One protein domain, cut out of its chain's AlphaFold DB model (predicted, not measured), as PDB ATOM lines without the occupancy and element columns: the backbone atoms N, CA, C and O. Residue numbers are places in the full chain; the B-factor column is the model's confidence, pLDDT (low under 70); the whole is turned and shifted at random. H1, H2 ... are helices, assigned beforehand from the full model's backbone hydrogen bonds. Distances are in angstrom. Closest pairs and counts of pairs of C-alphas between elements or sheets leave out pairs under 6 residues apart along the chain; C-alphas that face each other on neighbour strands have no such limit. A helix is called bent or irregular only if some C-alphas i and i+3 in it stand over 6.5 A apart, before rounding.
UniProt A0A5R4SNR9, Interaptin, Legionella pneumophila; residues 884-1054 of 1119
ATOM      1  N   SER A 884     308.810 211.509 283.152       66.06
ATOM      2  CA  SER A 884     308.736 210.150 283.707       66.06
ATOM      3  C   SER A 884     307.510 209.871 284.591       66.06
ATOM      4  O   SER A 884     307.009 208.746 284.579       66.06
ATOM      5  N   ILE A 885     306.970 210.862 285.315       75.12
ATOM      6  CA  ILE A 885     305.749 210.689 286.125       75.12
ATOM      7  C   ILE A 885     304.517 210.558 285.223       75.12
ATOM      8  O   ILE A 885     303.685 209.680 285.450       75.12
ATOM      9  N   LEU A 886     304.418 211.388 284.180       79.25
ATOM     10  CA  LEU A 886     303.308 211.338 283.225       79.25
ATOM     11  C   LEU A 886     303.349 210.054 282.380       79.25
ATOM     12  O   LEU A 886     302.313 209.429 282.153       79.25
ATOM     13  N   LEU A 887     304.551 209.625 281.974       82.06
ATOM     14  CA  LEU A 887     304.767 208.340 281.306       82.06
ATOM     15  C   LEU A 887     304.309 207.175 282.188       82.06
ATOM     16  O   LEU A 887     303.570 206.313 281.716       82.06
ATOM     17  N   LYS A 888     304.685 207.174 283.474       84.06
ATOM     18  CA  LYS A 888     304.247 206.144 284.419       84.06
ATOM     19  C   LYS A 888     302.725 206.134 284.591       84.06
ATOM     20  O   LYS A 888     302.124 205.080 284.454       84.06
ATOM     21  N   GLN A 889     302.086 207.289 284.782       85.44
ATOM     22  CA  GLN A 889     300.621 207.374 284.906       85.44
ATOM     23  C   GLN A 889     299.880 206.829 283.671       85.44
ATOM     24  O   GLN A 889     298.882 206.124 283.824       85.44
ATOM     25  N   LYS A 890     300.375 207.093 282.451       86.19
ATOM     26  CA  LYS A 890     299.816 206.484 281.231       86.19
ATOM     27  C   LYS A 890     300.062 204.968 281.162       86.19
ATOM     28  O   LYS A 890     299.176 204.241 280.722       86.19
ATOM     29  N   LEU A 891     301.222 204.480 281.611       89.31
ATOM     30  CA  LEU A 891     301.548 203.047 281.604       89.31
ATOM     31  C   LEU A 891     300.676 202.278 282.604       89.31
ATOM     32  O   LEU A 891     300.087 201.259 282.248       89.31
ATOM     33  N   ASP A 892     300.550 202.805 283.822       88.56
ATOM     34  CA  ASP A 892     299.693 202.273 284.878       88.56
ATOM     35  C   ASP A 892     298.218 202.224 284.394       88.56
ATOM     36  O   ASP A 892     297.512 201.245 284.637       88.56
ATOM     37  N   SER A 893     297.762 203.222 283.617       90.50
ATOM     38  CA  SER A 893     296.418 203.244 283.011       90.50
ATOM     39  C   SER A 893     296.206 202.153 281.952       90.50
ATOM     40  O   SER A 893     295.204 201.437 282.027       90.50
ATOM     41  N   PHE A 894     297.133 201.977 281.000       90.00
ATOM     42  CA  PHE A 894     297.046 200.872 280.035       90.00
ATOM     43  C   PHE A 894     297.171 199.508 280.724       90.00
ATOM     44  O   PHE A 894     296.539 198.548 280.290       90.00
ATOM     45  N   HIS A 895     297.949 199.392 281.803       92.56
ATOM     46  CA  HIS A 895     298.052 198.153 282.574       92.56
ATOM     47  C   HIS A 895     296.712 197.745 283.200       92.56
ATOM     48  O   HIS A 895     296.319 196.586 283.074       92.56
ATOM     49  N   VAL A 896     295.973 198.686 283.802       90.19
ATOM     50  CA  VAL A 896     294.631 198.414 284.353       90.19
ATOM     51  C   VAL A 896     293.687 197.861 283.280       90.19
ATOM     52  O   VAL A 896     293.054 196.836 283.520       90.19
ATOM     53  N   GLN A 897     293.651 198.481 282.094       90.38
ATOM     54  CA  GLN A 897     292.793 198.068 280.971       90.38
ATOM     55  C   GLN A 897     293.178 196.675 280.440       90.38
ATOM     56  O   GLN A 897     292.347 195.771 280.381       90.38
ATOM     57  N   ASN A 898     294.466 196.446 280.156       90.94
ATOM     58  CA  ASN A 898     294.985 195.135 279.743       90.94
ATOM     59  C   ASN A 898     294.653 194.022 280.759       90.94
ATOM     60  O   ASN A 898     294.326 192.895 280.379       90.94
ATOM     61  N   MET A 899     294.699 194.326 282.061       88.69
ATOM     62  CA  MET A 899     294.385 193.373 283.128       88.69
ATOM     63  C   MET A 899     292.902 192.976 283.207       88.69
ATOM     64  O   MET A 899     292.588 192.044 283.945       88.69
ATOM     65  N   GLU A 900     291.976 193.611 282.487       88.00
ATOM     66  CA  GLU A 900     290.584 193.132 282.382       88.00
ATOM     67  C   GLU A 900     290.470 191.919 281.442       88.00
ATOM     68  O   GLU A 900     289.757 190.954 281.734       88.00
ATOM     69  N   TYR A 901     291.265 191.918 280.370       86.81
ATOM     70  CA  TYR A 901     291.365 190.825 279.402       86.81
ATOM     71  C   TYR A 901     292.306 189.710 279.888       86.81
ATOM     72  O   TYR A 901     291.979 188.526 279.804       86.81
ATOM     73  N   ILE A 902     293.467 190.066 280.450       88.12
ATOM     74  CA  ILE A 902     294.528 189.098 280.787       88.12
ATOM     75  C   ILE A 902     294.154 188.173 281.960       88.12
ATOM     76  O   ILE A 902     294.573 187.016 281.969       88.12
ATOM     77  N   LYS A 903     293.280 188.601 282.886       87.31
ATOM     78  CA  LYS A 903     292.728 187.739 283.962       87.31
ATOM     79  C   LYS A 903     291.989 186.495 283.450       87.31
ATOM     80  O   LYS A 903     291.796 185.556 284.216       87.31
ATOM     81  N   GLN A 904     291.552 186.499 282.189       84.06
ATOM     82  CA  GLN A 904     290.808 185.401 281.561       84.06
ATOM     83  C   GLN A 904     291.738 184.380 280.874       84.06
ATOM     84  O   GLN A 904     291.273 183.350 280.393       84.06
ATOM     85  N   GLN A 905     293.046 184.658 280.831       86.06
ATOM     86  CA  GLN A 905     294.069 183.842 280.171       86.06
ATOM     87  C   GLN A 905     294.792 182.919 281.164       86.06
ATOM     88  O   GLN A 905     294.608 183.026 282.378       86.06
ATOM     89  N   SER A 906     295.635 182.007 280.669       86.44
ATOM     90  CA  SER A 906     296.381 181.073 281.524       86.44
ATOM     91  C   SER A 906     297.307 181.791 282.517       86.44
ATOM     92  O   SER A 906     297.894 182.830 282.209       86.44
ATOM     93  N   GLU A 907     297.492 181.204 283.703       87.25
ATOM     94  CA  GLU A 907     298.395 181.708 284.754       87.25
ATOM     95  C   GLU A 907     299.813 181.991 284.217       87.25
ATOM     96  O   GLU A 907     300.435 182.999 284.542       87.25
ATOM     97  N   GLU A 908     300.278 181.151 283.294       88.50
ATOM     98  CA  GLU A 908     301.574 181.238 282.615       88.50
ATOM     99  C   GLU A 908     301.720 182.465 281.679       88.50
ATOM    100  O   GLU A 908     302.838 182.885 281.360       88.50
ATOM    101  N   ILE A 909     300.602 183.062 281.245       87.75
ATOM    102  CA  ILE A 909     300.545 184.344 280.519       87.75
ATOM    103  C   ILE A 909     300.358 185.505 281.502       87.75
ATOM    104  O   ILE A 909     301.004 186.540 281.336       87.75
ATOM    105  N   GLN A 910     299.551 185.333 282.556       88.81
ATOM    106  CA  GLN A 910     299.362 186.347 283.603       88.81
ATOM    107  C   GLN A 910     300.682 186.678 284.323       88.81
ATOM    108  O   GLN A 910     301.019 187.852 284.493       88.81
ATOM    109  N   LEU A 911     301.467 185.657 284.686       89.69
ATOM    110  CA  LEU A 911     302.787 185.808 285.309       89.69
ATOM    111  C   LEU A 911     303.793 186.494 284.373       89.69
ATOM    112  O   LEU A 911     304.497 187.411 284.799       89.69
ATOM    113  N   TRP A 912     303.828 186.098 283.096       93.38
ATOM    114  CA  TRP A 912     304.695 186.722 282.091       93.38
ATOM    115  C   TRP A 912     304.344 188.201 281.875       93.38
ATOM    116  O   TRP A 912     305.224 189.060 281.929       93.38
ATOM    117  N   TYR A 913     303.058 188.521 281.707       93.56
ATOM    118  CA  TYR A 913     302.605 189.900 281.519       93.56
ATOM    119  C   TYR A 913     302.881 190.779 282.747       93.56
ATOM    120  O   TYR A 913     303.299 191.928 282.599       93.56
ATOM    121  N   LYS A 914     302.720 190.240 283.962       90.38
ATOM    122  CA  LYS A 914     303.098 190.953 285.186       90.38
ATOM    123  C   LYS A 914     304.595 191.290 285.197       90.38
ATOM    124  O   LYS A 914     304.946 192.447 285.401       90.38
ATOM    125  N   GLY A 915     305.462 190.320 284.894       90.06
ATOM    126  CA  GLY A 915     306.904 190.565 284.776       90.06
ATOM    127  C   GLY A 915     307.249 191.604 283.701       90.06
ATOM    128  O   GLY A 915     308.143 192.427 283.902       90.06
ATOM    129  N   LEU A 916     306.513 191.617 282.583       92.44
ATOM    130  CA  LEU A 916     306.652 192.625 281.528       92.44
ATOM    131  C   LEU A 916     306.265 194.029 282.008       92.44
ATOM    132  O   LEU A 916     306.936 194.993 281.647       92.44
ATOM    133  N   TYR A 917     305.232 194.156 282.841       93.06
ATOM    134  CA  TYR A 917     304.846 195.426 283.460       93.06
ATOM    135  C   TYR A 917     305.871 195.910 284.491       93.06
ATOM    136  O   TYR A 917     306.276 197.070 284.434       93.06
ATOM    137  N   ASP A 918     306.369 195.030 285.363       89.88
ATOM    138  CA  ASP A 918     307.396 195.371 286.358       89.88
ATOM    139  C   ASP A 918     308.702 195.857 285.670       89.88
ATOM    140  O   ASP A 918     309.318 196.855 286.072       89.88
ATOM    141  N   ALA A 919     309.083 195.224 284.552       89.19
ATOM    142  CA  ALA A 919     310.205 195.641 283.701       89.19
ATOM    143  C   ALA A 919     309.931 196.942 282.909       89.19
ATOM    144  O   ALA A 919     310.809 197.804 282.787       89.19
ATOM    145  N   ALA A 920     308.712 197.125 282.394       88.31
ATOM    146  CA  ALA A 920     308.300 198.339 281.686       88.31
ATOM    147  C   ALA A 920     308.268 199.560 282.620       88.31
ATOM    148  O   ALA A 920     308.793 200.618 282.272       88.31
ATOM    149  N   GLN A 921     307.745 199.403 283.838       87.94
ATOM    150  CA  GLN A 921     307.697 200.465 284.842       87.94
ATOM    151  C   GLN A 921     309.107 200.884 285.298       87.94
ATOM    152  O   GLN A 921     309.360 202.069 285.517       87.94
ATOM    153  N   SER A 922     310.047 199.935 285.355       83.31
ATOM    154  CA  SER A 922     311.477 200.211 285.571       83.31
ATOM    155  C   SER A 922     312.111 200.979 284.398       83.31
ATOM    156  O   SER A 922     312.997 201.811 284.592       83.31
ATOM    157  N   SER A 923     311.622 200.753 283.174       80.12
ATOM    158  CA  SER A 923     312.103 201.410 281.950       80.12
ATOM    159  C   SER A 923     311.650 202.875 281.818       80.12
ATOM    160  O   SER A 923     312.328 203.655 281.150       80.12
ATOM    161  N   CYS A 924     310.574 203.293 282.501       80.50
ATOM    162  CA  CYS A 924     310.077 204.681 282.516       80.50
ATOM    163  C   CYS A 924     311.036 205.714 283.147       80.50
ATOM    164  O   CYS A 924     310.753 206.912 283.102       80.50
ATOM    165  N   LEU A 925     312.166 205.285 283.722       78.19
ATOM    166  CA  LEU A 925     313.250 206.177 284.158       78.19
ATOM    167  C   LEU A 925     313.999 206.830 282.980       78.19
ATOM    168  O   LEU A 925     314.618 207.876 283.158       78.19
ATOM    169  N   ASN A 926     313.929 206.238 281.783       80.94
ATOM    170  CA  ASN A 926     314.412 206.813 280.529       80.94
ATOM    171  C   ASN A 926     313.195 207.181 279.665       80.94
ATOM    172  O   ASN A 926     312.348 206.334 279.394       80.94
ATOM    173  N   GLU A 927     313.113 208.431 279.211       79.56
ATOM    174  CA  GLU A 927     311.966 208.946 278.451       79.56
ATOM    175  C   GLU A 927     311.736 208.200 277.124       79.56
ATOM    176  O   GLU A 927     310.604 207.822 276.822       79.56
ATOM    177  N   ALA A 928     312.793 207.873 276.374       80.06
ATOM    178  CA  ALA A 928     312.677 207.135 275.114       80.06
ATOM    179  C   ALA A 928     312.237 205.672 275.323       80.06
ATOM    180  O   ALA A 928     311.440 205.148 274.541       80.06
ATOM    181  N   LEU A 929     312.712 205.014 276.389       82.69
ATOM    182  CA  LEU A 929     312.274 203.656 276.743       82.69
ATOM    183  C   LEU A 929     310.857 203.643 277.336       82.69
ATOM    184  O   LEU A 929     310.080 202.743 277.024       82.69
ATOM    185  N   GLY A 930     310.491 204.657 278.124       83.19
ATOM    186  CA  GLY A 930     309.137 204.846 278.642       83.19
ATOM    187  C   GLY A 930     308.110 205.074 277.530       83.19
ATOM    188  O   GLY A 930     307.049 204.458 277.551       83.19
ATOM    189  N   LEU A 931     308.440 205.874 276.510       84.62
ATOM    190  CA  LEU A 931     307.604 206.030 275.313       84.62
ATOM    191  C   LEU A 931     307.438 204.704 274.552       84.62
ATOM    192  O   LEU A 931     306.316 204.326 274.219       84.62
ATOM    193  N   LYS A 932     308.524 203.947 274.348       86.88
ATOM    194  CA  LYS A 932     308.468 202.606 273.733       86.88
ATOM    195  C   LYS A 932     307.606 201.623 274.533       86.88
ATOM    196  O   LYS A 932     306.878 200.830 273.938       86.88
ATOM    197  N   ALA A 933     307.661 201.691 275.864       88.12
ATOM    198  CA  ALA A 933     306.832 200.885 276.753       88.12
ATOM    199  C   ALA A 933     305.345 201.275 276.671       88.12
ATOM    200  O   ALA A 933     304.495 200.388 276.628       88.12
ATOM    201  N   LEU A 934     305.022 202.569 276.564       88.19
ATOM    202  CA  LEU A 934     303.647 203.024 276.330       88.19
ATOM    203  C   LEU A 934     303.077 202.496 275.013       88.19
ATOM    204  O   LEU A 934     301.951 202.002 275.009       88.19
ATOM    205  N   HIS A 935     303.845 202.557 273.916       86.69
ATOM    206  CA  HIS A 935     303.420 201.952 272.647       86.69
ATOM    207  C   HIS A 935     303.185 200.454 272.816       86.69
ATOM    208  O   HIS A 935     302.095 199.995 272.509       86.69
ATOM    209  N   LEU A 936     304.120 199.707 273.417       89.94
ATOM    210  CA  LEU A 936     303.929 198.277 273.680       89.94
ATOM    211  C   LEU A 936     302.642 197.969 274.470       89.94
ATOM    212  O   LEU A 936     301.946 197.015 274.138       89.94
ATOM    213  N   PHE A 937     302.299 198.759 275.488       90.62
ATOM    214  CA  PHE A 937     301.123 198.493 276.325       90.62
ATOM    215  C   PHE A 937     299.801 198.929 275.674       90.62
ATOM    216  O   PHE A 937     298.786 198.261 275.886       90.62
ATOM    217  N   LYS A 938     299.814 199.971 274.831       88.62
ATOM    218  CA  LYS A 938     298.693 200.304 273.932       88.62
ATOM    219  C   LYS A 938     298.513 199.241 272.842       88.62
ATOM    220  O   LYS A 938     297.389 198.869 272.525       88.62
ATOM    221  N   ASP A 939     299.615 198.730 272.302       87.81
ATOM    222  CA  ASP A 939     299.617 197.704 271.261       87.81
ATOM    223  C   ASP A 939     299.072 196.366 271.785       87.81
ATOM    224  O   ASP A 939     298.263 195.740 271.112       87.81
ATOM    225  N   ILE A 940     299.462 195.935 272.994       88.31
ATOM    226  CA  ILE A 940     298.906 194.721 273.626       88.31
ATOM    227  C   ILE A 940     297.396 194.882 273.869       88.31
ATOM    228  O   ILE A 940     296.647 193.941 273.608       88.31
ATOM    229  N   LEU A 941     296.942 196.072 274.286       88.19
ATOM    230  CA  LEU A 941     295.517 196.352 274.479       88.19
ATOM    231  C   LEU A 941     294.744 196.240 273.158       88.19
ATOM    232  O   LEU A 941     293.734 195.548 273.107       88.19
ATOM    233  N   PHE A 942     295.259 196.841 272.079       87.12
ATOM    234  CA  PHE A 942     294.646 196.772 270.751       87.12
ATOM    235  C   PHE A 942     294.431 195.326 270.271       87.12
ATOM    236  O   PHE A 942     293.355 195.002 269.764       87.12
ATOM    237  N   GLU A 943     295.415 194.441 270.459       86.94
ATOM    238  CA  GLU A 943     295.297 193.027 270.069       86.94
ATOM    239  C   GLU A 943     294.262 192.264 270.917       86.94
ATOM    240  O   GLU A 943     293.482 191.465 270.387       86.94
ATOM    241  N   LEU A 944     294.217 192.537 272.228       84.06
ATOM    242  CA  LEU A 944     293.257 191.933 273.158       84.06
ATOM    243  C   LEU A 944     291.817 192.416 272.916       84.06
ATOM    244  O   LEU A 944     290.889 191.617 273.012       84.06
ATOM    245  N   GLU A 945     291.632 193.686 272.554       83.69
ATOM    246  CA  GLU A 945     290.332 194.257 272.188       83.69
ATOM    247  C   GLU A 945     289.805 193.720 270.847       83.69
ATOM    248  O   GLU A 945     288.611 193.439 270.728       83.69
ATOM    249  N   ASN A 946     290.670 193.596 269.830       77.44
ATOM    250  CA  ASN A 946     290.229 193.447 268.435       77.44
ATOM    251  C   ASN A 946     290.416 192.047 267.831       77.44
ATOM    252  O   ASN A 946     289.680 191.705 266.903       77.44
ATOM    253  N   GLN A 947     291.373 191.240 268.305       67.31
ATOM    254  CA  GLN A 947     291.643 189.913 267.723       67.31
ATOM    255  C   GLN A 947     291.196 188.754 268.615       67.31
ATOM    256  O   GLN A 947     290.752 187.732 268.091       67.31
ATOM    257  N   ASN A 948     291.313 188.886 269.944       62.38
ATOM    258  CA  ASN A 948     291.125 187.786 270.910       62.38
ATOM    259  C   ASN A 948     292.032 186.550 270.657       62.38
ATOM    260  O   ASN A 948     291.871 185.508 271.294       62.38
ATOM    261  N   ASP A 949     293.003 186.663 269.743       70.00
ATOM    262  CA  ASP A 949     294.015 185.659 269.424       70.00
ATOM    263  C   ASP A 949     295.313 185.984 270.174       70.00
ATOM    264  O   ASP A 949     295.889 187.065 270.048       70.00
ATOM    265  N   LEU A 950     295.808 185.013 270.939       78.38
ATOM    266  CA  LEU A 950     297.051 185.133 271.696       78.38
ATOM    267  C   LEU A 950     298.309 185.066 270.817       78.38
ATOM    268  O   LEU A 950     299.408 185.215 271.351       78.38
ATOM    269  N   SER A 951     298.207 184.836 269.502       78.62
ATOM    270  CA  SER A 951     299.367 184.628 268.621       78.62
ATOM    271  C   SER A 951     300.422 185.744 268.695       78.62
ATOM    272  O   SER A 951     301.616 185.433 268.726       78.62
ATOM    273  N   VAL A 952     300.017 187.014 268.823       82.56
ATOM    274  CA  VAL A 952     300.943 188.146 269.032       82.56
ATOM    275  C   VAL A 952     301.578 188.107 270.426       82.56
ATOM    276  O   VAL A 952     302.799 188.219 270.538       82.56
ATOM    277  N   LEU A 953     300.793 187.906 271.491       83.94
ATOM    278  CA  LEU A 953     301.313 187.842 272.865       83.94
ATOM    279  C   LEU A 953     302.283 186.661 273.040       83.94
ATOM    280  O   LEU A 953     303.322 186.801 273.679       83.94
ATOM    281  N   LEU A 954     301.994 185.518 272.412       83.25
ATOM    282  CA  LEU A 954     302.874 184.349 272.375       83.25
ATOM    283  C   LEU A 954     304.141 184.600 271.541       83.25
ATOM    284  O   LEU A 954     305.207 184.100 271.899       83.25
ATOM    285  N   ALA A 955     304.067 185.388 270.464       81.38
ATOM    286  CA  ALA A 955     305.252 185.819 269.724       81.38
ATOM    287  C   ALA A 955     306.133 186.755 270.571       81.38
ATOM    288  O   ALA A 955     307.337 186.517 270.679       81.38
ATOM    289  N   TYR A 956     305.549 187.746 271.254       87.88
ATOM    290  CA  TYR A 956     306.274 188.594 272.207       87.88
ATOM    291  C   TYR A 956     306.887 187.780 273.353       87.88
ATOM    292  O   TYR A 956     308.063 187.966 273.653       87.88
ATOM    293  N   LYS A 957     306.160 186.816 273.926       86.38
ATOM    294  CA  LYS A 957     306.687 185.913 274.963       86.38
ATOM    295  C   LYS A 957     307.872 185.068 274.484       86.38
ATOM    296  O   LYS A 957     308.802 184.855 275.251       86.38
ATOM    297  N   ARG A 958     307.902 184.639 273.217       81.44
ATOM    298  CA  ARG A 958     309.072 183.952 272.626       81.44
ATOM    299  C   ARG A 958     310.253 184.894 272.379       81.44
ATOM    300  O   ARG A 958     311.393 184.490 272.553       81.44
ATOM    301  N   MET A 959     309.994 186.148 272.002       80.06
ATOM    302  CA  MET A 959     311.034 187.179 271.850       80.06
ATOM    303  C   MET A 959     311.550 187.723 273.194       80.06
ATOM    304  O   MET A 959     312.576 188.404 273.228       80.06
ATOM    305  N   CYS A 960     310.827 187.458 274.282       87.00
ATOM    306  CA  CYS A 960     311.097 187.953 275.625       87.00
ATOM    307  C   CYS A 960     310.690 186.912 276.693       87.00
ATOM    308  O   CYS A 960     309.705 187.133 277.408       87.00
ATOM    309  N   PRO A 961     311.392 185.761 276.791       85.19
ATOM    310  CA  PRO A 961     311.033 184.703 277.738       85.19
ATOM    311  C   PRO A 961     311.126 185.148 279.201       85.19
ATOM    312  O   PRO A 961     310.251 184.801 279.996       85.19
ATOM    313  N   ASN A 962     312.136 185.957 279.548       87.94
ATOM    314  CA  ASN A 962     312.284 186.578 280.861       87.94
ATOM    315  C   ASN A 962     312.199 188.112 280.747       87.94
ATOM    316  O   ASN A 962     313.211 188.769 280.491       87.94
ATOM    317  N   PRO A 963     311.031 188.734 280.994       87.75
ATOM    318  CA  PRO A 963     310.870 190.175 280.812       87.75
ATOM    319  C   PRO A 963     311.802 191.067 281.641       87.75
ATOM    320  O   PRO A 963     312.104 192.177 281.212       87.75
ATOM    321  N   LEU A 964     312.321 190.593 282.779       83.81
ATOM    322  CA  LEU A 964     313.288 191.352 283.585       83.81
ATOM    323  C   LEU A 964     314.678 191.463 282.926       83.81
ATOM    324  O   LEU A 964     315.477 192.303 283.334       83.81
ATOM    325  N   GLN A 965     314.972 190.628 281.925       83.88
ATOM    326  CA  GLN A 965     316.241 190.600 281.186       83.88
ATOM    327  C   GLN A 965     316.042 190.984 279.710       83.88
ATOM    328  O   GLN A 965     316.793 191.792 279.165       83.88
ATOM    329  N   ASP A 966     314.991 190.462 279.077       86.44
ATOM    330  CA  ASP A 966     314.832 190.457 277.621       86.44
ATOM    331  C   ASP A 966     313.985 191.612 277.058       86.44
ATOM    332  O   ASP A 966     313.809 191.693 275.843       86.44
ATOM    333  N   ILE A 967     313.413 192.502 277.885       86.94
ATOM    334  CA  ILE A 967     312.410 193.501 277.442       86.94
ATOM    335  C   ILE A 967     312.874 194.376 276.259       86.94
ATOM    336  O   ILE A 967     312.074 194.742 275.391       86.94
ATOM    337  N   GLN A 968     314.178 194.642 276.148       84.31
ATOM    338  CA  GLN A 968     314.767 195.392 275.031       84.31
ATOM    339  C   GLN A 968     314.544 194.720 273.661       84.31
ATOM    340  O   GLN A 968     314.444 195.414 272.645       84.31
ATOM    341  N   ASN A 969     314.380 193.391 273.617       84.25
ATOM    342  CA  ASN A 969     314.088 192.639 272.394       84.25
ATOM    343  C   ASN A 969     312.721 192.981 271.785       84.25
ATOM    344  O   ASN A 969     312.567 192.848 270.565       84.25
ATOM    345  N   ILE A 970     311.767 193.444 272.604       85.88
ATOM    346  CA  ILE A 970     310.463 193.956 272.158       85.88
ATOM    347  C   ILE A 970     310.497 195.484 272.026       85.88
ATOM    348  O   ILE A 970     310.016 196.006 271.024       85.88
ATOM    349  N   LEU A 971     311.085 196.225 272.978       84.94
ATOM    350  CA  LEU A 971     311.087 197.700 272.934       84.94
ATOM    351  C   LEU A 971     311.781 198.263 271.680       84.94
ATOM    352  O   LEU A 971     311.375 199.309 271.180       84.94
ATOM    353  N   ARG A 972     312.768 197.557 271.109       82.50
ATOM    354  CA  ARG A 972     313.385 197.904 269.808       82.50
ATOM    355  C   ARG A 972     312.426 197.858 268.603       82.50
ATOM    356  O   ARG A 972     312.743 198.425 267.564       82.50
ATOM    357  N   LEU A 973     311.276 197.190 268.724       81.75
ATOM    358  CA  LEU A 973     310.229 197.154 267.694       81.75
ATOM    359  C   LEU A 973     309.319 198.392 267.746       81.75
ATOM    360  O   LEU A 973     308.526 198.602 266.833       81.75
ATOM    361  N   LYS A 974     309.386 199.184 268.824       85.88
ATOM    362  CA  LYS A 974     308.448 200.276 269.110       85.88
ATOM    363  C   LYS A 974     309.081 201.647 268.846       85.88
ATOM    364  O   LYS A 974     310.283 201.816 269.070       85.88
ATOM    365  N   PRO A 975     308.308 202.644 268.379       80.00
ATOM    366  CA  PRO A 975     308.805 204.004 268.221       80.00
ATOM    367  C   PRO A 975     308.966 204.695 269.583       80.00
ATOM    368  O   PRO A 975     308.165 204.502 270.495       80.00
ATOM    369  N   ALA A 976     309.971 205.564 269.709       79.06
ATOM    370  CA  ALA A 976     310.111 206.476 270.849       79.06
ATOM    371  C   ALA A 976     309.333 207.784 270.595       79.06
ATOM    372  O   ALA A 976     309.916 208.864 270.541       79.06
ATOM    373  N   LEU A 977     308.019 207.677 270.366       76.75
ATOM    374  CA  LEU A 977     307.141 208.806 270.027       76.75
ATOM    375  C   LEU A 977     306.075 209.049 271.107       76.75
ATOM    376  O   LEU A 977     305.558 208.076 271.654       76.75
ATOM    377  N   PRO A 978     305.666 210.304 271.374       74.25
ATOM    378  CA  PRO A 978     304.517 210.588 272.228       74.25
ATOM    379  C   PRO A 978     303.224 210.024 271.622       74.25
ATOM    380  O   PRO A 978     302.944 210.213 270.440       74.25
ATOM    381  N   ILE A 979     302.415 209.352 272.445       73.25
ATOM    382  CA  ILE A 979     301.052 208.966 272.065       73.25
ATOM    383  C   ILE A 979     300.155 210.199 272.202       73.25
ATOM    384  O   ILE A 979     299.942 210.690 273.315       73.25
ATOM    385  N   LEU A 980     299.649 210.672 271.063       63.94
ATOM    386  CA  LEU A 980     298.569 211.650 270.975       63.94
ATOM    387  C   LEU A 980     297.232 210.917 271.157       63.94
ATOM    388  O   LEU A 980     296.987 209.916 270.482       63.94
ATOM    389  N   ASP A 981     296.384 211.408 272.061       53.19
ATOM    390  CA  ASP A 981     295.087 210.788 272.387       53.19
ATOM    391  C   ASP A 981     293.899 211.496 271.696       53.19
ATOM    392  O   ASP A 981     292.740 211.240 272.016       53.19
ATOM    393  N   GLU A 982     294.170 212.413 270.762       48.94
ATOM    394  CA  GLU A 982     293.140 213.146 270.017       48.94
ATOM    395  C   GLU A 982     292.575 212.308 268.859       48.94
ATOM    396  O   GLU A 982     293.318 211.711 268.078       48.94
ATOM    397  N   SER A 983     291.247 212.299 268.705       46.28
ATOM    398  CA  SER A 983     290.566 211.622 267.595       46.28
ATOM    399  C   SER A 983     290.730 212.411 266.288       46.28
ATOM    400  O   SER A 983     289.921 213.283 265.963       46.28
ATOM    401  N   ILE A 984     291.802 212.113 265.556       52.88
ATOM    402  CA  ILE A 984     292.129 212.709 264.256       52.88
ATOM    403  C   ILE A 984     291.070 212.339 263.201       52.88
ATOM    404  O   ILE A 984     290.696 211.178 263.064       52.88
ATOM    405  N   ASP A 985     290.639 213.318 262.396       58.66
ATOM    406  CA  ASP A 985     289.887 213.058 261.160       58.66
ATOM    407  C   ASP A 985     290.836 212.485 260.093       58.66
ATOM    408  O   ASP A 985     291.526 213.217 259.368       58.66
ATOM    409  N   GLU A 986     290.885 211.152 260.035       60.06
ATOM    410  CA  GLU A 986     291.706 210.377 259.101       60.06
ATOM    411  C   GLU A 986     291.548 210.873 257.654       60.06
ATOM    412  O   GLU A 986     292.541 211.079 256.955       60.06
ATOM    413  N   GLU A 987     290.311 211.104 257.195       59.41
ATOM    414  CA  GLU A 987     290.012 211.432 255.795       59.41
ATOM    415  C   GLU A 987     290.398 212.863 255.395       59.41
ATOM    416  O   GLU A 987     290.459 213.168 254.193       59.41
ATOM    417  N   GLN A 988     290.665 213.734 256.372       57.62
ATOM    418  CA  GLN A 988     291.282 215.042 256.143       57.62
ATOM    419  C   GLN A 988     292.811 214.965 256.163       57.62
ATOM    420  O   GLN A 988     293.441 215.520 255.261       57.62
ATOM    421  N   GLN A 989     293.427 214.251 257.115       62.00
ATOM    422  CA  GLN A 989     294.891 214.126 257.127       62.00
ATOM    423  C   GLN A 989     295.418 213.341 255.920       62.00
ATOM    424  O   GLN A 989     296.335 213.818 255.254       62.00
ATOM    425  N   LEU A 990     294.801 212.205 255.572       61.66
ATOM    426  CA  LEU A 990     295.192 211.356 254.435       61.66
ATOM    427  C   LEU A 990     295.154 212.079 253.073       61.66
ATOM    428  O   LEU A 990     295.854 211.670 252.148       61.66
ATOM    429  N   LYS A 991     294.367 213.158 252.936       58.94
ATOM    430  CA  LYS A 991     294.335 214.010 251.728       58.94
ATOM    431  C   LYS A 991     295.492 215.005 251.638       58.94
ATOM    432  O   LYS A 991     295.804 215.449 250.538       58.94
ATOM    433  N   ASN A 992     296.114 215.346 252.764       60.84
ATOM    434  CA  ASN A 992     297.183 216.345 252.854       60.84
ATOM    435  C   ASN A 992     298.590 215.715 252.862       60.84
ATOM    436  O   ASN A 992     299.576 216.406 253.113       60.84
ATOM    437  N   TRP A 993     298.701 214.406 252.618       68.06
ATOM    438  CA  TRP A 993     299.983 213.702 252.576       68.06
ATOM    439  C   TRP A 993     300.783 214.012 251.290       68.06
ATOM    440  O   TRP A 993     300.186 214.135 250.216       68.06
ATOM    441  N   PRO A 994     302.131 214.077 251.362       63.91
ATOM    442  CA  PRO A 994     303.014 214.162 250.194       63.91
ATOM    443  C   PRO A 994     302.727 213.104 249.117       63.91
ATOM    444  O   PRO A 994     302.300 211.992 249.430       63.91
ATOM    445  N   GLU A 995     303.031 213.413 247.850       65.38
ATOM    446  CA  GLU A 995     302.776 212.517 246.703       65.38
ATOM    447  C   GLU A 995     303.391 211.117 246.880       65.38
ATOM    448  O   GLU A 995     302.753 210.110 246.574       65.38
ATOM    449  N   GLU A 996     304.584 211.061 247.480       64.69
ATOM    450  CA  GLU A 996     305.300 209.852 247.917       64.69
ATOM    451  C   GLU A 996     304.395 208.861 248.677       64.69
ATOM    452  O   GLU A 996     304.444 207.647 248.458       64.69
ATOM    453  N   LEU A 997     303.527 209.389 249.546       67.44
ATOM    454  CA  LEU A 997     302.707 208.635 250.490       67.44
ATOM    455  C   LEU A 997     301.280 208.363 249.985       67.44
ATOM    456  O   LEU A 997     300.561 207.558 250.582       67.44
ATOM    457  N   GLN A 998     300.870 208.919 248.838       70.25
ATOM    458  CA  GLN A 998     299.561 208.616 248.233       70.25
ATOM    459  C   GLN A 998     299.387 207.117 247.928       70.25
ATOM    460  O   GLN A 998     298.272 206.590 247.984       70.25
ATOM    461  N   LYS A 999     300.492 206.394 247.676       79.00
ATOM    462  CA  LYS A 999     300.512 204.927 247.531       79.00
ATOM    463  C   LYS A 999     299.912 204.199 248.742       79.00
ATOM    464  O   LYS A 999     299.242 203.179 248.563       79.00
ATOM    465  N   PHE A1000     300.157 204.721 249.946       77.44
ATOM    466  CA  PHE A1000     299.705 204.156 251.215       77.44
ATOM    467  C   PHE A1000     298.223 204.460 251.420       77.44
ATOM    468  O   PHE A1000     297.459 203.530 251.658       77.44
ATOM    469  N   HIS A1001     297.778 205.703 251.193       76.69
ATOM    470  CA  HIS A1001     296.348 206.042 251.227       76.69
ATOM    471  C   HIS A1001     295.519 205.154 250.276       76.69
ATOM    472  O   HIS A1001     294.507 204.589 250.687       76.69
ATOM    473  N   GLN A1002     295.981 204.932 249.039       78.62
ATOM    474  CA  GLN A1002     295.312 204.027 248.091       78.62
ATOM    475  C   GLN A1002     295.224 202.575 248.595       78.62
ATOM    476  O   GLN A1002     294.204 201.914 248.397       78.62
ATOM    477  N   GLN A1003     296.286 202.063 249.229       83.69
ATOM    478  CA  GLN A1003     296.299 200.706 249.782       83.69
ATOM    479  C   GLN A1003     295.394 200.600 251.018       83.69
ATOM    480  O   GLN A1003     294.629 199.643 251.120       83.69
ATOM    481  N   TYR A1004     295.414 201.602 251.899       83.75
ATOM    482  CA  TYR A1004     294.526 201.717 253.054       83.75
ATOM    483  C   TYR A1004     293.050 201.740 252.647       83.75
ATOM    484  O   TYR A1004     292.277 200.933 253.150       83.75
ATOM    485  N   VAL A1005     292.654 202.579 251.681       80.88
ATOM    486  CA  VAL A1005     291.261 202.644 251.192       80.88
ATOM    487  C   VAL A1005     290.802 201.299 250.620       80.88
ATOM    488  O   VAL A1005     289.645 200.914 250.806       80.88
ATOM    489  N   LYS A1006     291.701 200.541 249.975       81.88
ATOM    490  CA  LYS A1006     291.387 199.172 249.548       81.88
ATOM    491  C   LYS A1006     291.217 198.226 250.746       81.88
ATOM    492  O   LYS A1006     290.218 197.511 250.806       81.88
ATOM    493  N   LEU A1007     292.158 198.229 251.693       81.88
ATOM    494  CA  LEU A1007     292.088 197.388 252.892       81.88
ATOM    495  C   LEU A1007     290.832 197.696 253.723       81.88
ATOM    496  O   LEU A1007     290.124 196.763 254.075       81.88
ATOM    497  N   LYS A1008     290.472 198.970 253.947       83.12
ATOM    498  CA  LYS A1008     289.325 199.387 254.788       83.12
ATOM    499  C   LYS A1008     287.993 198.802 254.301       83.12
ATOM    500  O   LYS A1008     287.091 198.576 255.101       83.12
ATOM    501  N   LYS A1009     287.883 198.518 252.997       80.31
ATOM    502  CA  LYS A1009     286.704 197.906 252.367       80.31
ATOM    503  C   LYS A1009     286.668 196.374 252.456       80.31
ATOM    504  O   LYS A1009     285.583 195.804 252.507       80.31
ATOM    505  N   GLU A1010     287.822 195.712 252.392       76.56
ATOM    506  CA  GLU A1010     287.919 194.247 252.265       76.56
ATOM    507  C   GLU A1010     288.303 193.562 253.596       76.56
ATOM    508  O   GLU A1010     287.832 192.465 253.882       76.56
ATOM    509  N   HIS A1011     289.137 194.216 254.412       81.81
ATOM    510  CA  HIS A1011     289.764 193.708 255.638       81.81
ATOM    511  C   HIS A1011     290.011 194.868 256.639       81.81
ATOM    512  O   HIS A1011     291.127 195.386 256.717       81.81
ATOM    513  N   PRO A1012     288.994 195.315 257.405       79.19
ATOM    514  CA  PRO A1012     289.079 196.546 258.200       79.19
ATOM    515  C   PRO A1012     290.163 196.516 259.291       79.19
ATOM    516  O   PRO A1012     290.900 197.485 259.425       79.19
ATOM    517  N   LEU A1013     290.337 195.391 259.994       78.50
ATOM    518  CA  LEU A1013     291.395 195.197 261.001       78.50
ATOM    519  C   LEU A1013     292.814 195.375 260.423       78.50
ATOM    520  O   LEU A1013     293.706 195.918 261.066       78.50
ATOM    521  N   GLU A1014     293.030 194.944 259.181       82.06
ATOM    522  CA  GLU A1014     294.307 195.141 258.493       82.06
ATOM    523  C   GLU A1014     294.480 196.570 257.985       82.06
ATOM    524  O   GLU A1014     295.601 197.065 257.922       82.06
ATOM    525  N   ALA A1015     293.391 197.256 257.634       82.25
ATOM    526  CA  ALA A1015     293.449 198.682 257.337       82.25
ATOM    527  C   ALA A1015     293.894 199.472 258.572       82.25
ATOM    528  O   ALA A1015     294.736 200.357 258.443       82.25
ATOM    529  N   GLU A1016     293.382 199.093 259.744       81.69
ATOM    530  CA  GLU A1016     293.722 199.668 261.046       81.69
ATOM    531  C   GLU A1016     295.207 199.451 261.397       81.69
ATOM    532  O   GLU A1016     295.960 200.403 261.592       81.69
ATOM    533  N   LEU A1017     295.697 198.209 261.321       82.81
ATOM    534  CA  LEU A1017     297.128 197.914 261.484       82.81
ATOM    535  C   LEU A1017     298.005 198.665 260.459       82.81
ATOM    536  O   LEU A1017     299.060 199.202 260.798       82.81
ATOM    537  N   PHE A1018     297.580 198.747 259.194       82.00
ATOM    538  CA  PHE A1018     298.342 199.435 258.147       82.00
ATOM    539  C   PHE A1018     298.364 200.964 258.334       82.00
ATOM    540  O   PHE A1018     299.389 201.591 258.050       82.00
ATOM    541  N   ILE A1019     297.286 201.582 258.834       78.94
ATOM    542  CA  ILE A1019     297.249 203.029 259.099       78.94
ATOM    543  C   ILE A1019     298.035 203.387 260.363       78.94
ATOM    544  O   ILE A1019     298.787 204.358 260.327       78.94
ATOM    545  N   GLN A1020     298.005 202.559 261.414       79.62
ATOM    546  CA  GLN A1020     298.855 202.719 262.606       79.62
ATOM    547  C   GLN A1020     300.355 202.653 262.264       79.62
ATOM    548  O   GLN A1020     301.133 203.523 262.681       79.62
ATOM    549  N   ALA A1021     300.764 201.682 261.438       78.56
ATOM    550  CA  ALA A1021     302.126 201.615 260.908       78.56
ATOM    551  C   ALA A1021     302.475 202.881 260.104       78.56
ATOM    552  O   ALA A1021     303.523 203.492 260.321       78.56
ATOM    553  N   THR A1022     301.578 203.324 259.218       75.75
ATOM    554  CA  THR A1022     301.819 204.493 258.358       75.75
ATOM    555  C   THR A1022     301.877 205.807 259.151       75.75
ATOM    556  O   THR A1022     302.769 206.615 258.905       75.75
ATOM    557  N   HIS A1023     301.023 206.016 260.158       75.88
ATOM    558  CA  HIS A1023     301.119 207.171 261.062       75.88
ATOM    559  C   HIS A1023     302.417 207.165 261.875       75.88
ATOM    560  O   HIS A1023     303.005 208.229 262.076       75.88
ATOM    561  N   SER A1024     302.900 205.992 262.295       75.62
ATOM    562  CA  SER A1024     304.196 205.863 262.976       75.62
ATOM    563  C   SER A1024     305.342 206.309 262.059       75.62
ATOM    564  O   SER A1024     306.118 207.188 262.430       75.62
ATOM    565  N   LEU A1025     305.391 205.782 260.828       73.00
ATOM    566  CA  LEU A1025     306.369 206.151 259.792       73.00
ATOM    567  C   LEU A1025     306.348 207.661 259.481       73.00
ATOM    568  O   LEU A1025     307.394 208.310 259.441       73.00
ATOM    569  N   ILE A1026     305.154 208.239 259.316       72.06
ATOM    570  CA  ILE A1026     304.960 209.672 259.044       72.06
ATOM    571  C   ILE A1026     305.417 210.537 260.220       72.06
ATOM    572  O   ILE A1026     306.058 211.566 260.006       72.06
ATOM    573  N   SER A1027     305.116 210.125 261.451       72.62
ATOM    574  CA  SER A1027     305.517 210.853 262.659       72.62
ATOM    575  C   SER A1027     307.036 210.831 262.850       72.62
ATOM    576  O   SER A1027     307.614 211.848 263.226       72.62
ATOM    577  N   ILE A1028     307.703 209.718 262.512       71.62
ATOM    578  CA  ILE A1028     309.171 209.631 262.480       71.62
ATOM    579  C   ILE A1028     309.745 210.592 261.430       71.62
ATOM    580  O   ILE A1028     310.661 211.345 261.755       71.62
ATOM    581  N   LYS A1029     309.196 210.625 260.202       68.94
ATOM    582  CA  LYS A1029     309.660 211.547 259.144       68.94
ATOM    583  C   LYS A1029     309.581 213.012 259.598       68.94
ATOM    584  O   LYS A1029     310.587 213.713 259.549       68.94
ATOM    585  N   HIS A1030     308.439 213.443 260.141       69.31
ATOM    586  CA  HIS A1030     308.278 214.806 260.667       69.31
ATOM    587  C   HIS A1030     309.224 215.108 261.844       69.31
ATOM    588  O   HIS A1030     309.722 216.226 261.950       69.31
ATOM    589  N   LEU A1031     309.512 214.128 262.712       68.69
ATOM    590  CA  LEU A1031     310.473 214.294 263.809       68.69
ATOM    591  C   LEU A1031     311.918 214.454 263.296       68.69
ATOM    592  O   LEU A1031     312.684 215.235 263.856       68.69
ATOM    593  N   MET A1032     312.290 213.737 262.231       65.56
ATOM    594  CA  MET A1032     313.619 213.817 261.605       65.56
ATOM    595  C   MET A1032     313.843 215.118 260.819       65.56
ATOM    596  O   MET A1032     314.988 215.536 260.656       65.56
ATOM    597  N   GLU A1033     312.776 215.773 260.360       64.75
ATOM    598  CA  GLU A1033     312.833 217.063 259.655       64.75
ATOM    599  C   GLU A1033     312.980 218.277 260.605       64.75
ATOM    600  O   GLU A1033     313.218 219.397 260.145       64.75
ATOM    601  N   LEU A1034     312.904 218.085 261.932       66.62
ATOM    602  CA  LEU A1034     313.074 219.157 262.924       66.62
ATOM    603  C   LEU A1034     314.563 219.527 263.153       66.62
ATOM    604  O   LEU A1034     315.382 218.639 263.404       66.62
ATOM    605  N   PRO A1035     314.940 220.828 263.161       51.09
ATOM    606  CA  PRO A1035     316.347 221.262 263.182       51.09
ATOM    607  C   PRO A1035     317.216 220.756 264.347       51.09
ATOM    608  O   PRO A1035     318.423 220.559 264.157       51.09
ATOM    609  N   ASP A1036     316.619 220.557 265.525       51.22
ATOM    610  CA  ASP A1036     317.326 220.260 266.780       51.22
ATOM    611  C   ASP A1036     317.513 218.753 267.055       51.22
ATOM    612  O   ASP A1036     318.261 218.377 267.957       51.22
ATOM    613  N   ALA A1037     316.907 217.857 266.265       51.44
ATOM    614  CA  ALA A1037     316.834 216.410 266.535       51.44
ATOM    615  C   ALA A1037     318.153 215.613 266.319       51.44
ATOM    616  O   ALA A1037     318.143 214.390 266.155       51.44
ATOM    617  N   LYS A1038     319.311 216.283 266.300       47.19
ATOM    618  CA  LYS A1038     320.570 215.767 265.720       47.19
ATOM    619  C   LYS A1038     321.329 214.717 266.542       47.19
ATOM    620  O   LYS A1038     322.306 214.176 266.032       47.19
ATOM    621  N   THR A1039     320.907 214.406 267.768       45.81
ATOM    622  CA  THR A1039     321.617 213.466 268.665       45.81
ATOM    623  C   THR A1039     320.825 212.222 269.076       45.81
ATOM    624  O   THR A1039     321.426 211.297 269.610       45.81
ATOM    625  N   SER A1040     319.513 212.153 268.816       49.50
ATOM    626  CA  SER A1040     318.646 211.047 269.286       49.50
ATOM    627  C   SER A1040     318.038 210.194 268.161       49.50
ATOM    628  O   SER A1040     317.346 209.212 268.426       49.50
ATOM    629  N   SER A1041     318.298 210.536 266.897       53.62
ATOM    630  CA  SER A1041     317.591 209.991 265.726       53.62
ATOM    631  C   SER A1041     317.723 208.476 265.516       53.62
ATOM    632  O   SER A1041     316.822 207.870 264.939       53.62
ATOM    633  N   ARG A1042     318.796 207.832 266.001       53.28
ATOM    634  CA  ARG A1042     319.012 206.383 265.812       53.28
ATOM    635  C   ARG A1042     318.183 205.502 266.752       53.28
ATOM    636  O   ARG A1042     317.821 204.397 266.364       53.28
ATOM    637  N   GLU A1043     317.851 205.967 267.958       51.94
ATOM    638  CA  GLU A1043     317.014 205.190 268.888       51.94
ATOM    639  C   GLU A1043     315.519 205.271 268.552       51.94
ATOM    640  O   GLU A1043     314.747 204.415 268.986       51.94
ATOM    641  N   ALA A1044     315.108 206.277 267.776       54.38
ATOM    642  CA  ALA A1044     313.715 206.526 267.417       54.38
ATOM    643  C   ALA A1044     313.183 205.642 266.270       54.38
ATOM    644  O   ALA A1044     311.982 205.679 266.014       54.38
ATOM    645  N   MET A1045     314.035 204.857 265.595       63.12
ATOM    646  CA  MET A1045     313.658 204.005 264.458       63.12
ATOM    647  C   MET A1045     313.199 202.595 264.896       63.12
ATOM    648  O   MET A1045     314.050 201.773 265.243       63.12
ATOM    649  N   PRO A1046     311.890 202.275 264.862       66.56
ATOM    650  CA  PRO A1046     311.394 200.908 264.999       66.56
ATOM    651  C   PRO A1046     311.657 200.075 263.740       66.56
ATOM    652  O   PRO A1046     311.568 200.571 262.620       66.56
ATOM    653  N   LEU A1047     311.868 198.771 263.919       66.00
ATOM    654  CA  LEU A1047     311.858 197.793 262.826       66.00
ATOM    655  C   LEU A1047     310.419 197.308 262.583       66.00
ATOM    656  O   LEU A1047     310.050 196.206 262.987       66.00
ATOM    657  N   ILE A1048     309.589 198.153 261.958       67.56
ATOM    658  CA  ILE A1048     308.140 197.916 261.784       67.56
ATOM    659  C   ILE A1048     307.871 196.609 261.035       67.56
ATOM    660  O   ILE A1048     307.039 195.815 261.470       67.56
ATOM    661  N   THR A1049     308.623 196.308 259.976       66.94
ATOM    662  CA  THR A1049     308.506 195.027 259.253       66.94
ATOM    663  C   THR A1049     308.793 193.774 260.106       66.94
ATOM    664  O   THR A1049     308.408 192.671 259.702       66.94
ATOM    665  N   GLN A1050     309.396 193.917 261.295       72.56
ATOM    666  CA  GLN A1050     309.701 192.827 262.232       72.56
ATOM    667  C   GLN A1050     308.719 192.702 263.415       72.56
ATOM    668  O   GLN A1050     308.809 191.718 264.146       72.56
ATOM    669  N   ASP A1051     307.774 193.632 263.615       80.06
ATOM    670  CA  ASP A1051     306.752 193.516 264.673       80.06
ATOM    671  C   ASP A1051     305.685 192.460 264.279       80.06
ATOM    672  O   ASP A1051     305.044 192.613 263.230       80.06
ATOM    673  N   PRO A1052     305.463 191.386 265.076       80.38
ATOM    674  CA  PRO A1052     304.506 190.316 264.766       80.38
ATOM    675  C   PRO A1052     303.072 190.774 264.466       80.38
ATOM    676  O   PRO A1052     302.367 190.095 263.721       80.38
ATOM    677  N   ARG A1053     302.638 191.931 264.982       82.75
ATOM    678  CA  ARG A1053     301.296 192.491 264.718       82.75
ATOM    679  C   ARG A1053     301.016 192.751 263.247       82.75
ATOM    680  O   ARG A1053     299.885 192.627 262.798       82.75
ATOM    681  N   TYR A1054     302.049 193.081 262.472       81.94
ATOM    682  CA  TYR A1054     301.914 193.368 261.045       81.94
ATOM    683  C   TYR A1054     302.013 192.108 260.171       81.94
ATOM    684  O   TYR A1054     301.983 192.200 258.946       81.94
TER     685      TYR A1054
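What this domain is: This is residues 884 to 1054 of the 1119 residues of the protein "Interaptin" of Legionella pneumophila (UniProt A0A5R4SNR9). Two lobes stand side by side, a bundle of three helices, H1, H2 and H3, and a separate helical hairpin of H8 and H9, and the five long helices run roughly along one common direction. Short helices cover one side of the bundle, H5 packing on H2 and H6 on H3 with H4 close by, while the loop from residue 972 to 985 leads over to the second lobe, where the little helix H7 touches no helix; the final stretch, 1033 to 1054, has no named element and folds back from the end of H9 to the region between the lobes. The printed part has 171 residues with nine named helices, H1 to H9 in chain order, and no named strand; the class is all helix. It is compact, with a radius of gyration of the C-alphas of 16.6 A, and spans 48 by 42 by 26 A.

How they stand to each other: The longest helix, H9, residues 1012 to 1032, forms a hairpin with H8, residues 995 to 1010. They touch through residues 1014 to 1022 of H9 alone, closest at the C-alphas of Leu 1007 and Ala 1015, 4.8 A apart, with a shallow tilt of 19 degrees, opposite ways. Toward the bundle, H9 is close but not clearly touching H3, residues 927 to 946: the closest C-alphas, of Asn 946 and Leu 1013, are 7.7 A apart. H3 touches H1, residues 884 to 902, with 22 pairs of C-alphas within 8 A, the closest being Asn 898 and Leu 941 at 5.4 A; they run the same way at a shallow tilt of 21 degrees. H2, residues 907 to 923, forms hairpins with H1 and with H3. H1 and H2 run opposite ways at a shallow tilt of 7 degrees, their closest C-alphas, of Ile 902 and Gln 910, 6.2 A apart. H2 touches H3 with residues 920 to 923 alone, the C-alphas of Ser 923 and Gly 930 coming closest at 5.6 A. The three form an up and down bundle, each helix running against the one before it. H5, residues 963 to 966, touches H2, its Pro 963 C-alpha 4.9 A from that of Leu 916. H6, residues 968 to 971, touches H3, closest at the C-alphas of Lys 932 and Leu 971, 5.6 A. H4, residues 951 to 959, only just touches H6, with 3 pairs of C-alphas within 8 A, the closest being Met 959 and Asn 969 at 6.3 A. H7, residues 986 to 989, is apart from H8 and H9. Every O i to N i+4 pair is within hydrogen-bond range in H3, H4 and H9, against 13 of 15 in H1, 12 of 13 in H2 and 9 of 12 in H8; H5, H6 and H7 are too short for such a pair, and their single O i to N i+3 pair is within range in H6 and H7 but not in H5.

Where its parts are: H1 begins at C-alpha 884, (308.736, 210.150, 283.707), and measures 25.6 A. H2 measures 24.2 A, H3 28.5 A and H4 12.4 A. H8 measures 24.2 A and is only just irregular, C-alphas 996 and 999 being 6.9 A apart. H9 measures 30.2 A and ends at C-alpha 1032, (313.619, 213.817, 261.605).

The domain as a whole: The C-alphas farthest apart, of Glu 907 and Glu 995, are 49.2 A apart. The printed part has no cut; the link from H6 to H7 is long, and the others are tight. Residues 980 to 985 and 1033 to 1039 stand free. The mean pLDDT of the printed part is 77.7, and 42 residues are under 70, among them 980 to 997 and 1029 to 1049.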